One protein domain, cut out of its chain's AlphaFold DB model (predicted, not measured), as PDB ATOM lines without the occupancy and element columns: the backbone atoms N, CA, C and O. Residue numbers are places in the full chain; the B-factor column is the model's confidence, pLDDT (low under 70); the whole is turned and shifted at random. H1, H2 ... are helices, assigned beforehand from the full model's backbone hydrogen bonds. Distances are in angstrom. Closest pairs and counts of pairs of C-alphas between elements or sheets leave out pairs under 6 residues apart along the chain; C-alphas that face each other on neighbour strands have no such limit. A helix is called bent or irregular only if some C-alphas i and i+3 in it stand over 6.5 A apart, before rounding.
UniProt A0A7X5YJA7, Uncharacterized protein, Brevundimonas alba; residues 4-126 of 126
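Overview. This is residues 4 to 126 of the 126 residues of an uncharacterized protein of Brevundimonas alba (UniProt A0A7X5YJA7). A long hairpin of two kinked helices, H1 and H2, makes most of a rod. At the end away from its turn, H3 packs on the start of H1 and H5 packs on the last part of H2, with little H4 near H2. The printed part has 123 residues with five named helices, H1 to H5 in order, and no named strand: all helix. It is loose, with a radius of gyration of the C-alphas of 18.7 A and spans of 69 by 27 by 21 A.

Along the chain. H1, residues 4 to 35, begins at C-alpha 4 (99.299, 34.787, 46.631), spans 42.9 A and has a kink of 35 degrees near residue 20. H2, residues 39 to 73, spans 48.0 A and has a kink of 37 degrees near residue 53; it is irregular, with C-alphas 40 and 43 7.2 A apart. H3 is residues 79 to 88, 14.3 A, and H4 residues 98 to 102, 8.0 A. H5, residues 107 to 124, spans 25.8 A and ends at C-alpha 124 (113.444, 41.704, 34.775).

Arrangement. H1 and H2, a helical hairpin, touch at a shallow tilt of 19 degrees, opposite ways; their closest C-alphas, of Pro 26 and Ala 46, are 4.5 A apart. H1 touches H3 with residues 4 to 7 alone, closest at the C-alphas of Val 7 and Gly 86, 5.9 A, at a steep tilt of 39 degrees. H2 touches H5 with residues 66 to 73 alone, closest at the C-alphas of Ile 70 and Ile 113, 6.2 A, at a steep tilt of 46 degrees. Helix packing is only just mostly crossed: 1 of these 3 pairs is at a shallow tilt. H4 is close to H2 but not clearly touching, the closest C-alphas, of Ser 62 and Thr 102, being 6.2 A apart. H1 and H5 are apart. Every O i to N i+4 pair is within hydrogen-bond range in H3 and H5, against 26 of 28 in H1, 26 of 31 in H2 and 0 of 1 in H4, where 2 of 2 O i to N i+3 pairs are.

Size, cuts and confidence. The C-alphas farthest apart, of Gly 37 and Ala 126, are 68.8 A apart. The printed part has no cut and no long link. Mean pLDDT of the printed part is 94.1, that of H4 is 79, and no printed residue is under 70.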
ATOM      1  N   LEU A   4     100.352  34.958  45.622       96.12
ATOM      2  CA  LEU A   4      99.299  34.787  46.631       96.12
ATOM      3  C   LEU A   4      99.112  33.322  47.050       96.12
ATOM      4  O   LEU A   4      99.010  33.026  48.243       96.12
ATOM      5  N   GLN A   5      99.118  32.387  46.095       96.69
ATOM      6  CA  GLN A   5      99.027  30.953  46.393       96.69
ATOM      7  C   GLN A   5     100.243  30.460  47.189       96.69
ATOM      8  O   GLN A   5     100.089  29.695  48.147       96.69
ATOM      9  N   ALA A   6     101.447  30.911  46.827       97.00
ATOM     10  CA  ALA A   6     102.666  30.542  47.539       97.00
ATOM     11  C   ALA A   6     102.665  31.072  48.984       97.00
ATOM     12  O   ALA A   6     103.009  30.317  49.901       97.00
ATOM     13  N   VAL A   7     102.229  32.320  49.202       96.69
ATOM     14  CA  VAL A   7     102.079  32.920  50.541       96.69
ATOM     15  C   VAL A   7     101.010  32.205  51.351       96.69
ATOM     16  O   VAL A   7     101.270  31.863  52.499       96.69
ATOM     17  N   SER A   8      99.847  31.907  50.769       96.44
ATOM     18  CA  SER A   8      98.783  31.167  51.460       96.44
ATOM     19  C   SER A   8      99.284  29.814  51.969       96.44
ATOM     20  O   SER A   8      99.095  29.471  53.139       96.44
ATOM     21  N   ARG A   9     100.022  29.070  51.132       96.81
ATOM     22  CA  ARG A   9     100.640  27.806  51.551       96.81
ATOM     23  C   ARG A   9     101.642  28.015  52.686       96.81
ATOM     24  O   ARG A   9     101.622  27.254  53.647       96.81
ATOM     25  N   GLY A  10     102.502  29.026  52.573       95.25
ATOM     26  CA  GLY A  10     103.488  29.359  53.600       95.25
ATOM     27  C   GLY A  10     102.861  29.758  54.928       95.25
ATOM     28  O   GLY A  10     103.312  29.309  55.975       95.25
ATOM     29  N   TYR A  11     101.783  30.536  54.884       94.56
ATOM     30  CA  TYR A  11     101.032  30.942  56.061       94.56
ATOM     31  C   TYR A  11     100.556  29.714  56.837       94.56
ATOM     32  O   TYR A  11     100.842  29.593  58.023       94.56
ATOM     33  N   TRP A  12      99.910  28.757  56.167       95.12
ATOM     34  CA  TRP A  12      99.416  27.552  56.834       95.12
ATOM     35  C   TRP A  12     100.530  26.628  57.323       95.12
ATOM     36  O   TRP A  12     100.445  26.118  58.438       95.12
ATOM     37  N   THR A  13     101.587  26.414  56.535       95.12
ATOM     38  CA  THR A  13     102.663  25.495  56.939       95.12
ATOM     39  C   THR A  13     103.525  26.065  58.061       95.12
ATOM     40  O   THR A  13     103.858  25.342  58.999       95.12
ATOM     41  N   VAL A  14     103.874  27.352  57.995       95.44
ATOM     42  CA  VAL A  14     104.709  28.012  59.004       95.44
ATOM     43  C   VAL A  14     103.886  28.302  60.259       95.44
ATOM     44  O   VAL A  14     104.271  27.854  61.341       95.44
ATOM     45  N   ASN A  15     102.735  28.978  60.140       94.25
ATOM     46  CA  ASN A  15     101.928  29.317  61.316       94.25
ATOM     47  C   ASN A  15     101.288  28.084  61.946       94.25
ATOM     48  O   ASN A  15     101.153  28.053  63.162       94.25
ATOM     49  N   GLY A  16     100.970  27.043  61.172       94.25
ATOM     50  CA  GLY A  16     100.521  25.766  61.729       94.25
ATOM     51  C   GLY A  16     101.555  25.159  62.682       94.25
ATOM     52  O   GLY A  16     101.209  24.762  63.794       94.25
ATOM     53  N   GLY A  17     102.839  25.166  62.300       93.94
ATOM     54  CA  GLY A  17     103.928  24.713  63.172       93.94
ATOM     55  C   GLY A  17     104.088  25.577  64.427       93.94
ATOM     56  O   GLY A  17     104.234  25.050  65.529       93.94
ATOM     57  N   VAL A  18     103.999  26.902  64.280       95.50
ATOM     58  CA  VAL A  18     104.058  27.851  65.407       95.50
ATOM     59  C   VAL A  18     102.887  27.652  66.369       95.50
ATOM     60  O   VAL A  18     103.101  27.568  67.574       95.50
ATOM     61  N   MET A  19     101.663  27.527  65.854       95.44
ATOM     62  CA  MET A  19     100.457  27.301  66.654       95.44
ATOM     63  C   MET A  19     100.516  25.975  67.408       95.44
ATOM     64  O   MET A  19     100.135  25.923  68.577       95.44
ATOM     65  N   PHE A  20     101.021  24.915  66.771       95.31
ATOM     66  CA  PHE A  20     101.216  23.633  67.442       95.31
ATOM     67  C   PHE A  20     102.186  23.760  68.622       95.31
ATOM     68  O   PHE A  20     101.888  23.271  69.708       95.31
ATOM     69  N   MET A  21     103.301  24.471  68.447       95.94
ATOM     70  CA  MET A  21     104.231  24.719  69.549       95.94
ATOM     71  C   MET A  21     103.585  25.588  70.637       95.94
ATOM     72  O   MET A  21     103.571  25.200  71.797       95.94
ATOM     73  N   MET A  22     102.991  26.731  70.282       94.75
ATOM     74  CA  MET A  22     102.456  27.685  71.263       94.75
ATOM     75  C   MET A  22     101.241  27.175  72.039       94.75
ATOM     76  O   MET A  22     101.122  27.476  73.221       94.75
ATOM     77  N   LEU A  23     100.319  26.465  71.387       94.81
ATOM     78  CA  LEU A  23      99.044  26.052  71.987       94.81
ATOM     79  C   LEU A  23      98.936  24.537  72.113       94.81
ATOM     80  O   LEU A  23      98.486  24.040  73.143       94.81
ATOM     81  N   GLY A  24      99.379  23.797  71.096       96.62
ATOM     82  CA  GLY A  24      99.308  22.337  71.090       96.62
ATOM     83  C   GLY A  24     100.095  21.713  72.239       96.62
ATOM     84  O   GLY A  24      99.552  20.867  72.945       96.62
ATOM     85  N   VAL A  25     101.328  22.169  72.485       96.81
ATOM     86  CA  VAL A  25     102.162  21.634  73.575       96.81
ATOM     87  C   VAL A  25     101.540  21.898  74.955       96.81
ATOM     88  O   VAL A  25     101.321  20.921  75.671       96.81
ATOM     89  N   PRO A  26     101.155  23.135  75.341       97.44
ATOM     90  CA  PRO A  26     100.507  23.371  76.636       97.44
ATOM     91  C   PRO A  26      99.181  22.630  76.824       97.44
ATOM     92  O   PRO A  26      98.935  22.091  77.904       97.44
ATOM     93  N   ILE A  27      98.340  22.565  75.782       98.00
ATOM     94  CA  ILE A  27      97.073  21.817  75.828       98.00
ATOM     95  C   ILE A  27      97.354  20.330  76.050       98.00
ATOM     96  O   ILE A  27      96.732  19.703  76.906       98.00
ATOM     97  N   MET A  28      98.319  19.764  75.325       97.94
ATOM     98  CA  MET A  28      98.702  18.364  75.476       97.94
ATOM     99  C   MET A  28      99.272  18.089  76.871       97.94
ATOM    100  O   MET A  28      98.896  17.098  77.490       97.94
ATOM    101  N   THR A  29     100.108  18.981  77.414       97.94
ATOM    102  CA  THR A  29     100.596  18.879  78.797       97.94
ATOM    103  C   THR A  29      99.444  18.889  79.800       97.94
ATOM    104  O   THR A  29      99.421  18.048  80.696       97.94
ATOM    105  N   HIS A  30      98.464  19.782  79.637       98.06
ATOM    106  CA  HIS A  30      97.283  19.829  80.500       98.06
ATOM    107  C   HIS A  30      96.500  18.506  80.473       98.06
ATOM    108  O   HIS A  30      96.199  17.932  81.522       98.06
ATOM    109  N   VAL A  31      96.207  17.992  79.274       98.31
ATOM    110  CA  VAL A  31      95.487  16.720  79.089       98.31
ATOM    111  C   VAL A  31      96.267  15.550  79.691       98.31
ATOM    112  O   VAL A  31      95.687  14.725  80.389       98.31
ATOM    113  N   ILE A  32      97.584  15.492  79.489       98.31
ATOM    114  CA  ILE A  32      98.419  14.432  80.061       98.31
ATOM    115  C   ILE A  32      98.379  14.489  81.593       98.31
ATOM    116  O   ILE A  32      98.075  13.485  82.228       98.31
ATOM    117  N   VAL A  33      98.618  15.653  82.200       98.38
ATOM    118  CA  VAL A  33      98.679  15.786  83.666       98.38
ATOM    119  C   VAL A  33      97.328  15.477  84.325       98.38
ATOM    120  O   VAL A  33      97.285  14.766  85.329       98.38
ATOM    121  N   THR A  34      96.220  15.933  83.734       97.88
ATOM    122  CA  THR A  34      94.869  15.559  84.198       97.88
ATOM    123  C   THR A  34      94.616  14.056  84.059       97.88
ATOM    124  O   THR A  34      94.126  13.438  85.002       97.88
ATOM    125  N   SER A  35      95.005  13.442  82.934       97.69
ATOM    126  CA  SER A  35      94.829  11.999  82.696       97.69
ATOM    127  C   SER A  35      95.655  11.110  83.631       97.69
ATOM    128  O   SER A  35      95.271   9.973  83.890       97.69
ATOM    129  N   LEU A  36      96.754  11.635  84.182       98.00
ATOM    130  CA  LEU A  36      97.579  10.964  85.189       98.00
ATOM    131  C   LEU A  36      97.022  11.099  86.618       98.00
ATOM    132  O   LEU A  36      97.632  10.586  87.549       98.00
ATOM    133  N   GLY A  37      95.878  11.767  86.805       97.81
ATOM    134  CA  GLY A  37      95.230  11.917  88.111       97.81
ATOM    135  C   GLY A  37      95.706  13.118  88.931       97.81
ATOM    136  O   GLY A  37      95.438  13.162  90.127       97.81
ATOM    137  N   HIS A  38      96.370  14.094  88.299       97.19
ATOM    138  CA  HIS A  38      96.906  15.298  88.953       97.19
ATOM    139  C   HIS A  38      96.272  16.610  88.437       97.19
ATOM    140  O   HIS A  38      96.991  17.525  88.014       97.19
ATOM    141  N   PRO A  39      94.930  16.744  88.404       96.56
ATOM    142  CA  PRO A  39      94.265  17.921  87.839       96.56
ATOM    143  C   PRO A  39      94.642  19.242  88.528       96.56
ATOM    144  O   PRO A  39      94.663  20.284  87.870       96.56
ATOM    145  N   GLU A  40      95.002  19.212  89.811       97.44
ATOM    146  CA  GLU A  40      95.454  20.371  90.586       97.44
ATOM    147  C   GLU A  40      96.750  20.996  90.038       97.44
ATOM    148  O   GLU A  40      96.934  22.212  90.121       97.44
ATOM    149  N   TRP A  41      97.616  20.194  89.409       97.75
ATOM    150  CA  TRP A  41      98.879  20.654  88.821       97.75
ATOM    151  C   TRP A  41      98.765  21.016  87.341       97.75
ATOM    152  O   TRP A  41      99.658  21.667  86.791       97.75
ATOM    153  N   ALA A  42      97.678  20.621  86.678       97.44
ATOM    154  CA  ALA A  42      97.569  20.672  85.225       97.44
ATOM    155  C   ALA A  42      97.673  22.095  84.656       97.44
ATOM    156  O   ALA A  42      98.291  22.297  83.611       97.44
ATOM    157  N   MET A  43      97.100  23.093  85.338       97.31
ATOM    158  CA  MET A  43      97.188  24.490  84.895       97.31
ATOM    159  C   MET A  43      98.604  25.055  85.065       97.31
ATOM    160  O   MET A  43      99.128  25.700  84.157       97.31
ATOM    161  N   MET A  44      99.258  24.768  86.196       98.00
ATOM    162  CA  MET A  44     100.636  25.200  86.445       98.00
ATOM    163  C   MET A  44     101.603  24.564  85.435       98.00
ATOM    164  O   MET A  44     102.422  25.262  84.839       98.00
ATOM    165  N   ALA A  45     101.469  23.256  85.192       97.62
ATOM    166  CA  ALA A  45     102.282  22.529  84.223       97.62
ATOM    167  C   ALA A  45     102.095  23.065  82.794       97.62
ATOM    168  O   ALA A  45     103.080  23.269  82.085       97.62
ATOM    169  N   ALA A  46     100.857  23.356  82.387       97.31
ATOM    170  CA  ALA A  46     100.573  23.969  81.090       97.31
ATOM    171  C   ALA A  46     101.179  25.378  80.968       97.31
ATOM    172  O   ALA A  46     101.755  25.710  79.932       97.31
ATOM    173  N   GLY A  47     101.114  26.190  82.029       97.25
ATOM    174  CA  GLY A  47     101.750  27.509  82.072       97.25
ATOM    175  C   GLY A  47     103.270  27.436  81.896       97.25
ATOM    176  O   GLY A  47     103.835  28.167  81.081       97.25
ATOM    177  N   LEU A  48     103.935  26.506  82.589       97.50
ATOM    178  CA  LEU A  48     105.373  26.265  82.414       97.50
ATOM    179  C   LEU A  48     105.698  25.760  81.002       97.50
ATOM    180  O   LEU A  48     106.645  26.241  80.377       97.50
ATOM    181  N   ALA A  49     104.889  24.842  80.470       97.12
ATOM    182  CA  ALA A  49     105.037  24.353  79.105       97.12
ATOM    183  C   ALA A  49     104.909  25.489  78.080       97.12
ATOM    184  O   ALA A  49     105.690  25.530  77.132       97.12
ATOM    185  N   PHE A  50     103.997  26.446  78.278       96.31
ATOM    186  CA  PHE A  50     103.853  27.612  77.402       96.31
ATOM    187  C   PHE A  50     105.121  28.475  77.378       96.31
ATOM    188  O   PHE A  50     105.599  28.833  76.300       96.31
ATOM    189  N   LEU A  51     105.712  28.750  78.546       96.25
ATOM    190  CA  LEU A  51     106.940  29.550  78.649       96.25
ATOM    191  C   LEU A  51     108.116  28.914  77.898       96.25
ATOM    192  O   LEU A  51     108.880  29.619  77.242       96.25
ATOM    193  N   VAL A  52     108.236  27.586  77.951       94.94
ATOM    194  CA  VAL A  52     109.262  26.839  77.204       94.94
ATOM    195  C   VAL A  52     108.909  26.726  75.718       94.94
ATOM    196  O   VAL A  52     109.790  26.748  74.857       94.94
ATOM    197  N   SER A  53     107.622  26.641  75.391       94.94
ATOM    198  CA  SER A  53     107.169  26.465  74.011       94.94
ATOM    199  C   SER A  53     107.256  27.745  73.188       94.94
ATOM    200  O   SER A  53     107.420  27.663  71.975       94.94
ATOM    201  N   TRP A  54     107.208  28.924  73.811       93.06
ATOM    202  CA  TRP A  54     107.385  30.202  73.117       93.06
ATOM    203  C   TRP A  54     108.704  30.293  72.317       93.06
ATOM    204  O   TRP A  54     108.650  30.499  71.100       93.06
ATOM    205  N   PRO A  55     109.898  30.099  72.918       94.94
ATOM    206  CA  PRO A  55     111.146  30.109  72.156       94.94
ATOM    207  C   PRO A  55     111.229  28.952  71.150       94.94
ATOM    208  O   PRO A  55     111.762  29.135  70.057       94.94
ATOM    209  N   ALA A  56     110.657  27.781  71.457       94.50
ATOM    210  CA  ALA A  56     110.589  26.666  70.509       94.50
ATOM    211  C   ALA A  56     109.720  26.990  69.278       94.50
ATOM    212  O   ALA A  56     110.080  26.643  68.148       94.50
ATOM    213  N   ALA A  57     108.609  27.702  69.469       95.44
ATOM    214  CA  ALA A  57     107.755  28.188  68.394       95.44
ATOM    215  C   ALA A  57     108.506  29.191  67.511       95.44
ATOM    216  O   ALA A  57     108.454  29.087  66.285       95.44
ATOM    217  N   TRP A  58     109.277  30.095  68.122       94.38
ATOM    218  CA  TRP A  58     110.130  31.030  67.389       94.38
ATOM    219  C   TRP A  58     111.185  30.305  66.541       94.38
ATOM    220  O   TRP A  58     111.312  30.577  65.350       94.38
ATOM    221  N   LEU A  59     111.888  29.316  67.105       94.31
ATOM    222  CA  LEU A  59     112.854  28.496  66.358       94.31
ATOM    223  C   LEU A  59     112.196  27.718  65.212       94.31
ATOM    224  O   LEU A  59     112.758  27.612  64.118       94.31
ATOM    225  N   THR A  60     110.992  27.196  65.448       95.06
ATOM    226  CA  THR A  60     110.200  26.497  64.431       95.06
ATOM    227  C   THR A  60     109.869  27.433  63.271       95.06
ATOM    228  O   THR A  60     110.119  27.083  62.115       95.06
ATOM    229  N   TRP A  61     109.394  28.647  63.568       95.88
ATOM    230  CA  TRP A  61     109.174  29.694  62.569       95.88
ATOM    231  C   TRP A  61     110.456  29.984  61.780       95.88
ATOM    232  O   TRP A  61     110.452  29.883  60.552       95.88
ATOM    233  N   SER A  62     111.571  30.229  62.477       93.81
ATOM    234  CA  SER A  62     112.869  30.578  61.888       93.81
ATOM    235  C   SER A  62     113.406  29.551  60.892       93.81
ATOM    236  O   SER A  62     114.126  29.917  59.962       93.81
ATOM    237  N   LEU A  63     113.085  28.268  61.076       94.75
ATOM    238  CA  LEU A  63     113.486  27.188  60.172       94.75
ATOM    239  C   LEU A  63     112.495  27.003  59.019       94.75
ATOM    240  O   LEU A  63     112.902  26.837  57.863       94.75
ATOM    241  N   LEU A  64     111.195  27.002  59.324       95.81
ATOM    242  CA  LEU A  64     110.151  26.753  58.332       95.81
ATOM    243  C   LEU A  64     110.046  27.897  57.324       95.81
ATOM    244  O   LEU A  64     109.914  27.622  56.131       95.81
ATOM    245  N   VAL A  65     110.185  29.149  57.766       95.69
ATOM    246  CA  VAL A  65     110.148  30.318  56.878       95.69
ATOM    247  C   VAL A  65     111.264  30.271  55.834       95.69
ATOM    248  O   VAL A  65     111.006  30.496  54.656       95.69
ATOM    249  N   THR A  66     112.484  29.874  56.217       94.75
ATOM    250  CA  THR A  66     113.617  29.726  55.290       94.75
ATOM    251  C   THR A  66     113.339  28.656  54.237       94.75
ATOM    252  O   THR A  66     113.581  28.868  53.047       94.75
ATOM    253  N   ARG A  67     112.822  27.495  54.662       95.25
ATOM    254  CA  ARG A  67     112.490  26.389  53.751       95.25
ATOM    255  C   ARG A  67     111.370  26.778  52.792       95.25
ATOM    256  O   ARG A  67     111.489  26.531  51.593       95.25
ATOM    257  N   TRP A  68     110.315  27.406  53.310       96.88
ATOM    258  CA  TRP A  68     109.216  27.914  52.498       96.88
ATOM    259  C   TRP A  68     109.699  28.972  51.499       96.88
ATOM    260  O   TRP A  68     109.349  28.880  50.327       96.88
ATOM    261  N   ARG A  69     110.544  29.919  51.924       96.06
ATOM    262  CA  ARG A  69     111.076  30.986  51.067       96.06
ATOM    263  C   ARG A  69     111.793  30.417  49.846       96.06
ATOM    264  O   ARG A  69     111.471  30.798  48.728       96.06
ATOM    265  N   ILE A  70     112.714  29.472  50.047       96.06
ATOM    266  CA  ILE A  70     113.426  28.815  48.938       96.06
ATOM    267  C   ILE A  70     112.438  28.083  48.028       96.06
ATOM    268  O   ILE A  70     112.474  28.255  46.814       96.06
ATOM    269  N   TRP A  71     111.518  27.309  48.612       97.62
ATOM    270  CA  TRP A  71     110.505  26.583  47.849       97.62
ATOM    271  C   TRP A  71     109.629  27.513  46.994       97.62
ATOM    272  O   TRP A  71     109.316  27.166  45.852       97.62
ATOM    273  N   ALA A  72     109.246  28.673  47.536       97.25
ATOM    274  CA  ALA A  72     108.408  29.661  46.872       97.25
ATOM    275  C   ALA A  72     109.172  30.379  45.754       97.25
ATOM    276  O   ALA A  72     108.668  30.442  44.636       97.25
ATOM    277  N   TYR A  73     110.402  30.833  46.024       96.69
ATOM    278  CA  TYR A  73     111.257  31.517  45.046       96.69
ATOM    279  C   TYR A  73     111.488  30.673  43.784       96.69
ATOM    280  O   TYR A  73     111.577  31.207  42.688       96.69
ATOM    281  N   GLU A  74     111.548  29.347  43.918       96.44
ATOM    282  CA  GLU A  74     111.723  28.433  42.783       96.44
ATOM    283  C   GLU A  74     110.473  28.249  41.905       96.44
ATOM    284  O   GLU A  74     110.567  27.620  40.852       96.44
ATOM    285  N   ARG A  75     109.287  28.690  42.347       96.81
ATOM    286  CA  ARG A  75     108.003  28.296  41.733       96.81
ATOM    287  C   ARG A  75     107.069  29.454  41.396       96.81
ATOM    288  O   ARG A  75     106.086  29.237  40.675       96.81
ATOM    289  N   VAL A  76     107.311  30.636  41.953       97.00
ATOM    290  CA  VAL A  76     106.510  31.820  41.637       97.00
ATOM    291  C   VAL A  76     106.941  32.443  40.319       97.00
ATOM    292  O   VAL A  76     108.099  32.364  39.923       97.00
ATOM    293  N   GLU A  77     105.976  33.044  39.637       93.12
ATOM    294  CA  GLU A  77     106.212  33.744  38.372       93.12
ATOM    295  C   GLU A  77     106.726  35.169  38.575       93.12
ATOM    296  O   GLU A  77     107.443  35.657  37.705       93.12
ATOM    297  N   ASP A  78     106.395  35.781  39.720       95.31
ATOM    298  CA  ASP A  78     106.815  37.118  40.136       95.31
ATOM    299  C   ASP A  78     107.413  37.082  41.550       95.31
ATOM    300  O   ASP A  78     106.741  36.742  42.533       95.31
ATOM    301  N   LEU A  79     108.707  37.390  41.645       95.38
ATOM    302  CA  LEU A  79     109.432  37.380  42.913       95.38
ATOM    303  C   LEU A  79     109.212  38.661  43.730       95.38
ATOM    304  O   LEU A  79     109.220  38.602  44.963       95.38
ATOM    305  N   ASP A  80     109.006  39.800  43.071       94.94
ATOM    306  CA  ASP A  80     108.834  41.098  43.728       94.94
ATOM    307  C   ASP A  80     107.456  41.166  44.401       94.94
ATOM    308  O   ASP A  80     107.344  41.532  45.578       94.94
ATOM    309  N   GLU A  81     106.415  40.690  43.711       96.06
ATOM    310  CA  GLU A  81     105.078  40.541  44.290       96.06
ATOM    311  C   GLU A  81     105.084  39.531  45.455       96.06
ATOM    312  O   GLU A  81     104.498  39.796  46.508       96.06
ATOM    313  N   LEU A  82     105.806  38.405  45.334       96.94
ATOM    314  CA  LEU A  82     105.942  37.435  46.431       96.94
ATOM    315  C   LEU A  82     106.535  38.073  47.688       96.94
ATOM    316  O   LEU A  82     106.043  37.819  48.793       96.94
ATOM    317  N   LYS A  83     107.576  38.897  47.540       95.12
ATOM    318  CA  LYS A  83     108.177  39.623  48.664       95.12
ATOM    319  C   LYS A  83     107.174  40.591  49.289       95.12
ATOM    320  O   LYS A  83     106.993  40.560  50.507       95.12
ATOM    321  N   ALA A  84     106.488  41.394  48.475       95.19
ATOM    322  CA  ALA A  84     105.518  42.382  48.950       95.19
ATOM    323  C   ALA A  84     104.364  41.731  49.733       95.19
ATOM    324  O   ALA A  84     104.093  42.094  50.883       95.19
ATOM    325  N   VAL A  85     103.730  40.710  49.152       96.31
ATOM    326  CA  VAL A  85     102.611  39.998  49.787       96.31
ATOM    327  C   VAL A  85     103.090  39.170  50.986       96.31
ATOM    328  O   VAL A  85     102.395  39.089  51.999       96.31
ATOM    329  N   GLY A  86     104.295  38.599  50.931       95.12
ATOM    330  CA  GLY A  86     104.887  37.866  52.052       95.12
ATOM    331  C   GLY A  86     105.155  38.748  53.277       95.12
ATOM    332  O   GLY A  86     104.943  38.298  54.407       95.12
ATOM    333  N   VAL A  87     105.562  40.006  53.072       94.75
ATOM    334  CA  VAL A  87     105.699  41.000  54.151       94.75
ATOM    335  C   VAL A  87     104.329  41.390  54.709       94.75
ATOM    336  O   VAL A  87     104.148  41.391  55.927       94.75
ATOM    337  N   ALA A  88     103.338  41.638  53.845       94.19
ATOM    338  CA  ALA A  88     101.971  41.951  54.273       94.19
ATOM    339  C   ALA A  88     101.344  40.820  55.114       94.19
ATOM    340  O   ALA A  88     100.674  41.076  56.114       94.19
ATOM    341  N   ALA A  89     101.630  39.562  54.763       93.06
ATOM    342  CA  ALA A  89     101.200  38.379  55.506       93.06
ATOM    343  C   ALA A  89     102.028  38.093  56.777       93.06
ATOM    344  O   ALA A  89     101.796  37.075  57.430       93.06
ATOM    345  N   LYS A  90     102.998  38.955  57.127       91.38
ATOM    346  CA  LYS A  90     103.946  38.784  58.250       91.38
ATOM    347  C   LYS A  90     104.759  37.486  58.189       91.38
ATOM    348  O   LYS A  90     105.249  37.000  59.205       91.38
ATOM    349  N   LEU A  91     104.892  36.918  56.996       92.12
ATOM    350  CA  LEU A  91     105.663  35.704  56.767       92.12
ATOM    351  C   LEU A  91     107.124  36.038  56.463       92.12
ATOM    352  O   LEU A  91     108.018  35.274  56.805       92.12
ATOM    353  N   LEU A  92     107.365  37.195  55.846       92.69
ATOM    354  CA  LEU A  92     108.688  37.735  55.572       92.69
ATOM    355  C   LEU A  92     108.906  39.024  56.358       92.69
ATOM    356  O   LEU A  92     107.994  39.827  56.542       92.69
ATOM    357  N   TRP A  93     110.151  39.249  56.759       90.31
ATOM    358  CA  TRP A  93     110.580  40.564  57.210       90.31
ATOM    359  C   TRP A  93     110.823  41.495  56.015       90.31
ATOM    360  O   TRP A  93     111.307  41.020  54.981       90.31
ATOM    361  N   PRO A  94     110.560  42.807  56.157       88.50
ATOM    362  CA  PRO A  94     110.985  43.799  55.175       88.50
ATOM    363  C   PRO A  94     112.495  43.718  54.930       88.50
ATOM    364  O   PRO A  94     113.269  43.369  55.830       88.50
ATOM    365  N   GLU A  95     112.931  44.066  53.723       81.19
ATOM    366  CA  GLU A  95     114.361  44.130  53.422       81.19
ATOM    367  C   GLU A  95     115.071  45.121  54.362       81.19
ATOM    368  O   GLU A  95     114.531  46.160  54.732       81.19
ATOM    369  N   GLY A  96     116.270  44.757  54.825       78.50
ATOM    370  CA  GLY A  96     117.030  45.548  55.802       78.50
ATOM    371  C   GLY A  96     116.558  45.439  57.259       78.50
ATOM    372  O   GLY A  96     117.263  45.909  58.154       78.50
ATOM    373  N   HIS A  97     115.429  44.780  57.545       83.06
ATOM    374  CA  HIS A  97     114.919  44.655  58.912       83.06
ATOM    375  C   HIS A  97     115.807  43.745  59.783       83.06
ATOM    376  O   HIS A  97     116.196  42.646  59.382       83.06
ATOM    377  N   SER A  98     116.102  44.164  61.016       75.81
ATOM    378  CA  SER A  98     117.010  43.446  61.927       75.81
ATOM    379  C   SER A  98     116.514  42.042  62.289       75.81
ATOM    380  O   SER A  98     117.314  41.112  62.391       75.81
ATOM    381  N   MET A  99     115.195  41.857  62.407       76.62
ATOM    382  CA  MET A  99     114.598  40.552  62.712       76.62
ATOM    383  C   MET A  99     114.699  39.551  61.553       76.62
ATOM    384  O   MET A  99     114.603  38.354  61.802       76.62
ATOM    385  N   ALA A 100     115.031  39.980  60.327       76.81
ATOM    386  CA  ALA A 100     115.376  39.055  59.242       76.81
ATOM    387  C   ALA A 100     116.582  38.163  59.592       76.81
ATOM    388  O   ALA A 100     116.725  37.067  59.057       76.81
ATOM    389  N   ARG A 101     117.433  38.603  60.532       78.56
ATOM    390  CA  ARG A 101     118.561  37.819  61.063       78.56
ATOM    391  C   ARG A 101     118.122  36.667  61.966       78.56
ATOM    392  O   ARG A 101     118.927  35.784  62.235       78.56
ATOM    393  N   THR A 102     116.879  36.685  62.450       84.94
ATOM    394  CA  THR A 102     116.329  35.591  63.262       84.94
ATOM    395  C   THR A 102     115.924  34.392  62.413       84.94
ATOM    396  O   THR A 102     115.676  33.322  62.959       84.94
ATOM    397  N   GLU A 103     115.891  34.533  61.087       89.19
ATOM    398  CA  GLU A 103     115.738  33.401  60.182       89.19
ATOM    399  C   GLU A 103     117.010  32.559  60.190       89.19
ATOM    400  O   GLU A 103     118.107  33.042  59.898       89.19
ATOM    401  N   ILE A 104     116.861  31.274  60.501       90.75
ATOM    402  CA  ILE A 104     117.995  30.359  60.559       90.75
ATOM    403  C   ILE A 104     118.228  29.835  59.147       90.75
ATOM    404  O   ILE A 104     117.358  29.194  58.548       90.75
ATOM    405  N   ARG A 105     119.410  30.138  58.606       91.44
ATOM    406  CA  ARG A 105     119.809  29.795  57.238       91.44
ATOM    407  C   ARG A 105     121.205  29.191  57.235       91.44
ATOM    408  O   ARG A 105     122.125  29.730  57.846       91.44
ATOM    409  N   THR A 106     121.388  28.098  56.504       92.50
ATOM    410  CA  THR A 106     122.728  27.589  56.188       92.50
ATOM    411  C   THR A 106     123.374  28.432  55.086       92.50
ATOM    412  O   THR A 106     122.690  29.124  54.327       92.50
ATOM    413  N   ARG A 107     124.703  28.341  54.937       92.25
ATOM    414  CA  ARG A 107     125.422  29.027  53.846       92.25
ATOM    415  C   ARG A 107     124.886  28.630  52.466       92.25
ATOM    416  O   ARG A 107     124.667  29.502  51.633       92.25
ATOM    417  N   ALA A 108     124.605  27.343  52.264       94.12
ATOM    418  CA  ALA A 108     124.036  26.832  51.017       94.12
ATOM    419  C   ALA A 108     122.636  27.409  50.742       94.12
ATOM    420  O   ALA A 108     122.346  27.832  49.626       94.12
ATOM    421  N   GLN A 109     121.783  27.500  51.767       94.56
ATOM    422  CA  GLN A 109     120.464  28.129  51.648       94.56
ATOM    423  C   GLN A 109     120.569  29.615  51.298       94.56
ATOM    424  O   GLN A 109     119.841  30.100  50.436       94.56
ATOM    425  N   GLN A 110     121.499  30.340  51.924       93.38
ATOM    426  CA  GLN A 110     121.723  31.752  51.626       93.38
ATOM    427  C   GLN A 110     122.234  31.967  50.196       93.38
ATOM    428  O   GLN A 110     121.761  32.871  49.512       93.38
ATOM    429  N   GLN A 111     123.161  31.127  49.732       95.00
ATOM    430  CA  GLN A 111     123.631  31.146  48.346       95.00
ATOM    431  C   GLN A 111     122.499  30.836  47.361       95.00
ATOM    432  O   GLN A 111     122.391  31.503  46.337       95.00
ATOM    433  N   ARG A 112     121.623  29.876  47.688       96.25
ATOM    434  CA  ARG A 112     120.466  29.528  46.856       96.25
ATOM    435  C   ARG A 112     119.456  30.669  46.742       96.25
ATOM    436  O   ARG A 112     118.959  30.918  45.655       96.25
ATOM    437  N   ILE A 113     119.161  31.362  47.842       94.75
ATOM    438  CA  ILE A 113     118.270  32.532  47.822       94.75
ATOM    439  C   ILE A 113     118.856  33.622  46.920       94.75
ATOM    440  O   ILE A 113     118.154  34.121  46.049       94.75
ATOM    441  N   ARG A 114     120.150  33.932  47.083       94.62
ATOM    442  CA  ARG A 114     120.836  34.951  46.274       94.62
ATOM    443  C   ARG A 114     120.818  34.620  44.787       94.62
ATOM    444  O   ARG A 114     120.455  35.472  43.994       94.62
ATOM    445  N   SER A 115     121.130  33.379  44.407       96.50
ATOM    446  CA  SER A 115     121.145  33.011  42.986       96.50
ATOM    447  C   SER A 115     119.768  33.091  42.324       96.50
ATOM    448  O   SER A 115     119.684  33.423  41.146       96.50
ATOM    449  N   LEU A 116     118.689  32.830  43.071       96.25
ATOM    450  CA  LEU A 116     117.319  33.016  42.585       96.25
ATOM    451  C   LEU A 116     116.968  34.506  42.429       96.25
ATOM    452  O   LEU A 116     116.327  34.874  41.449       96.25
ATOM    453  N   GLU A 117     117.415  35.359  43.353       94.94
ATOM    454  CA  GLU A 117     117.235  36.816  43.262       94.94
ATOM    455  C   GLU A 117     118.025  37.420  42.091       94.94
ATOM    456  O   GLU A 117     117.472  38.214  41.330       94.94
ATOM    457  N   ASP A 118     119.275  36.999  41.889       95.75
ATOM    458  CA  ASP A 118     120.119  37.459  40.780       95.75
ATOM    459  C   ASP A 118     119.530  37.041  39.423       95.75
ATOM    460  O   ASP A 118     119.441  37.851  38.497       95.75
ATOM    461  N   ALA A 119     119.065  35.792  39.307       94.81
ATOM    462  CA  ALA A 119     118.401  35.298  38.101       94.81
ATOM    463  C   ALA A 119     117.098  36.062  37.806       94.81
ATOM    464  O   ALA A 119     116.810  36.374  36.648       94.81
ATOM    465  N   TRP A 120     116.323  36.401  38.842       95.38
ATOM    466  CA  TRP A 120     115.133  37.241  38.697       95.38
ATOM    467  C   TRP A 120     115.485  38.651  38.210       95.38
ATOM    468  O   TRP A 120     114.871  39.151  37.266       95.38
ATOM    469  N   ALA A 121     116.507  39.275  38.799       93.88
ATOM    470  CA  ALA A 121     116.957  40.609  38.414       93.88
ATOM    471  C   ALA A 121     117.411  40.668  36.946       93.88
ATOM    472  O   ALA A 121     117.072  41.624  36.243       93.88
ATOM    473  N   GLN A 122     118.116  39.637  36.472       93.81
ATOM    474  CA  GLN A 122     118.488  39.499  35.061       93.81
ATOM    475  C   GLN A 122     117.251  39.386  34.164       93.81
ATOM    476  O   GLN A 122     117.144  40.133  33.196       93.81
ATOM    477  N   LYS A 123     116.289  38.520  34.518       92.25
ATOM    478  CA  LYS A 123     115.042  38.339  33.755       92.25
ATOM    479  C   LYS A 123     114.217  39.626  33.655       92.25
ATOM    480  O   LYS A 123     113.620  39.875  32.622       92.25
ATOM    481  N   ARG A 124     114.179  40.429  34.719       89.69
ATOM    482  CA  ARG A 124     113.444  41.704  34.775       89.69
ATOM    483  C   ARG A 124     114.101  42.824  33.955       89.69
ATOM    484  O   ARG A 124     113.439  43.800  33.629       89.69
ATOM    485  N   SER A 125     115.403  42.711  33.691       85.94
ATOM    486  CA  SER A 125     116.186  43.726  32.966       85.94
ATOM    487  C   SER A 125     116.313  43.434  31.465       85.94
ATOM    488  O   SER A 125     116.912  44.238  30.753       85.94
ATOM    489  N   ALA A 126     115.801  42.284  31.019       75.19
ATOM    490  CA  ALA A 126     115.760  41.835  29.629       75.19
ATOM    491  C   ALA A 126     114.385  42.124  29.017       75.19
ATOM    492  O   ALA A 126     114.354  42.471  27.817       75.19
TER     493      ALA A 126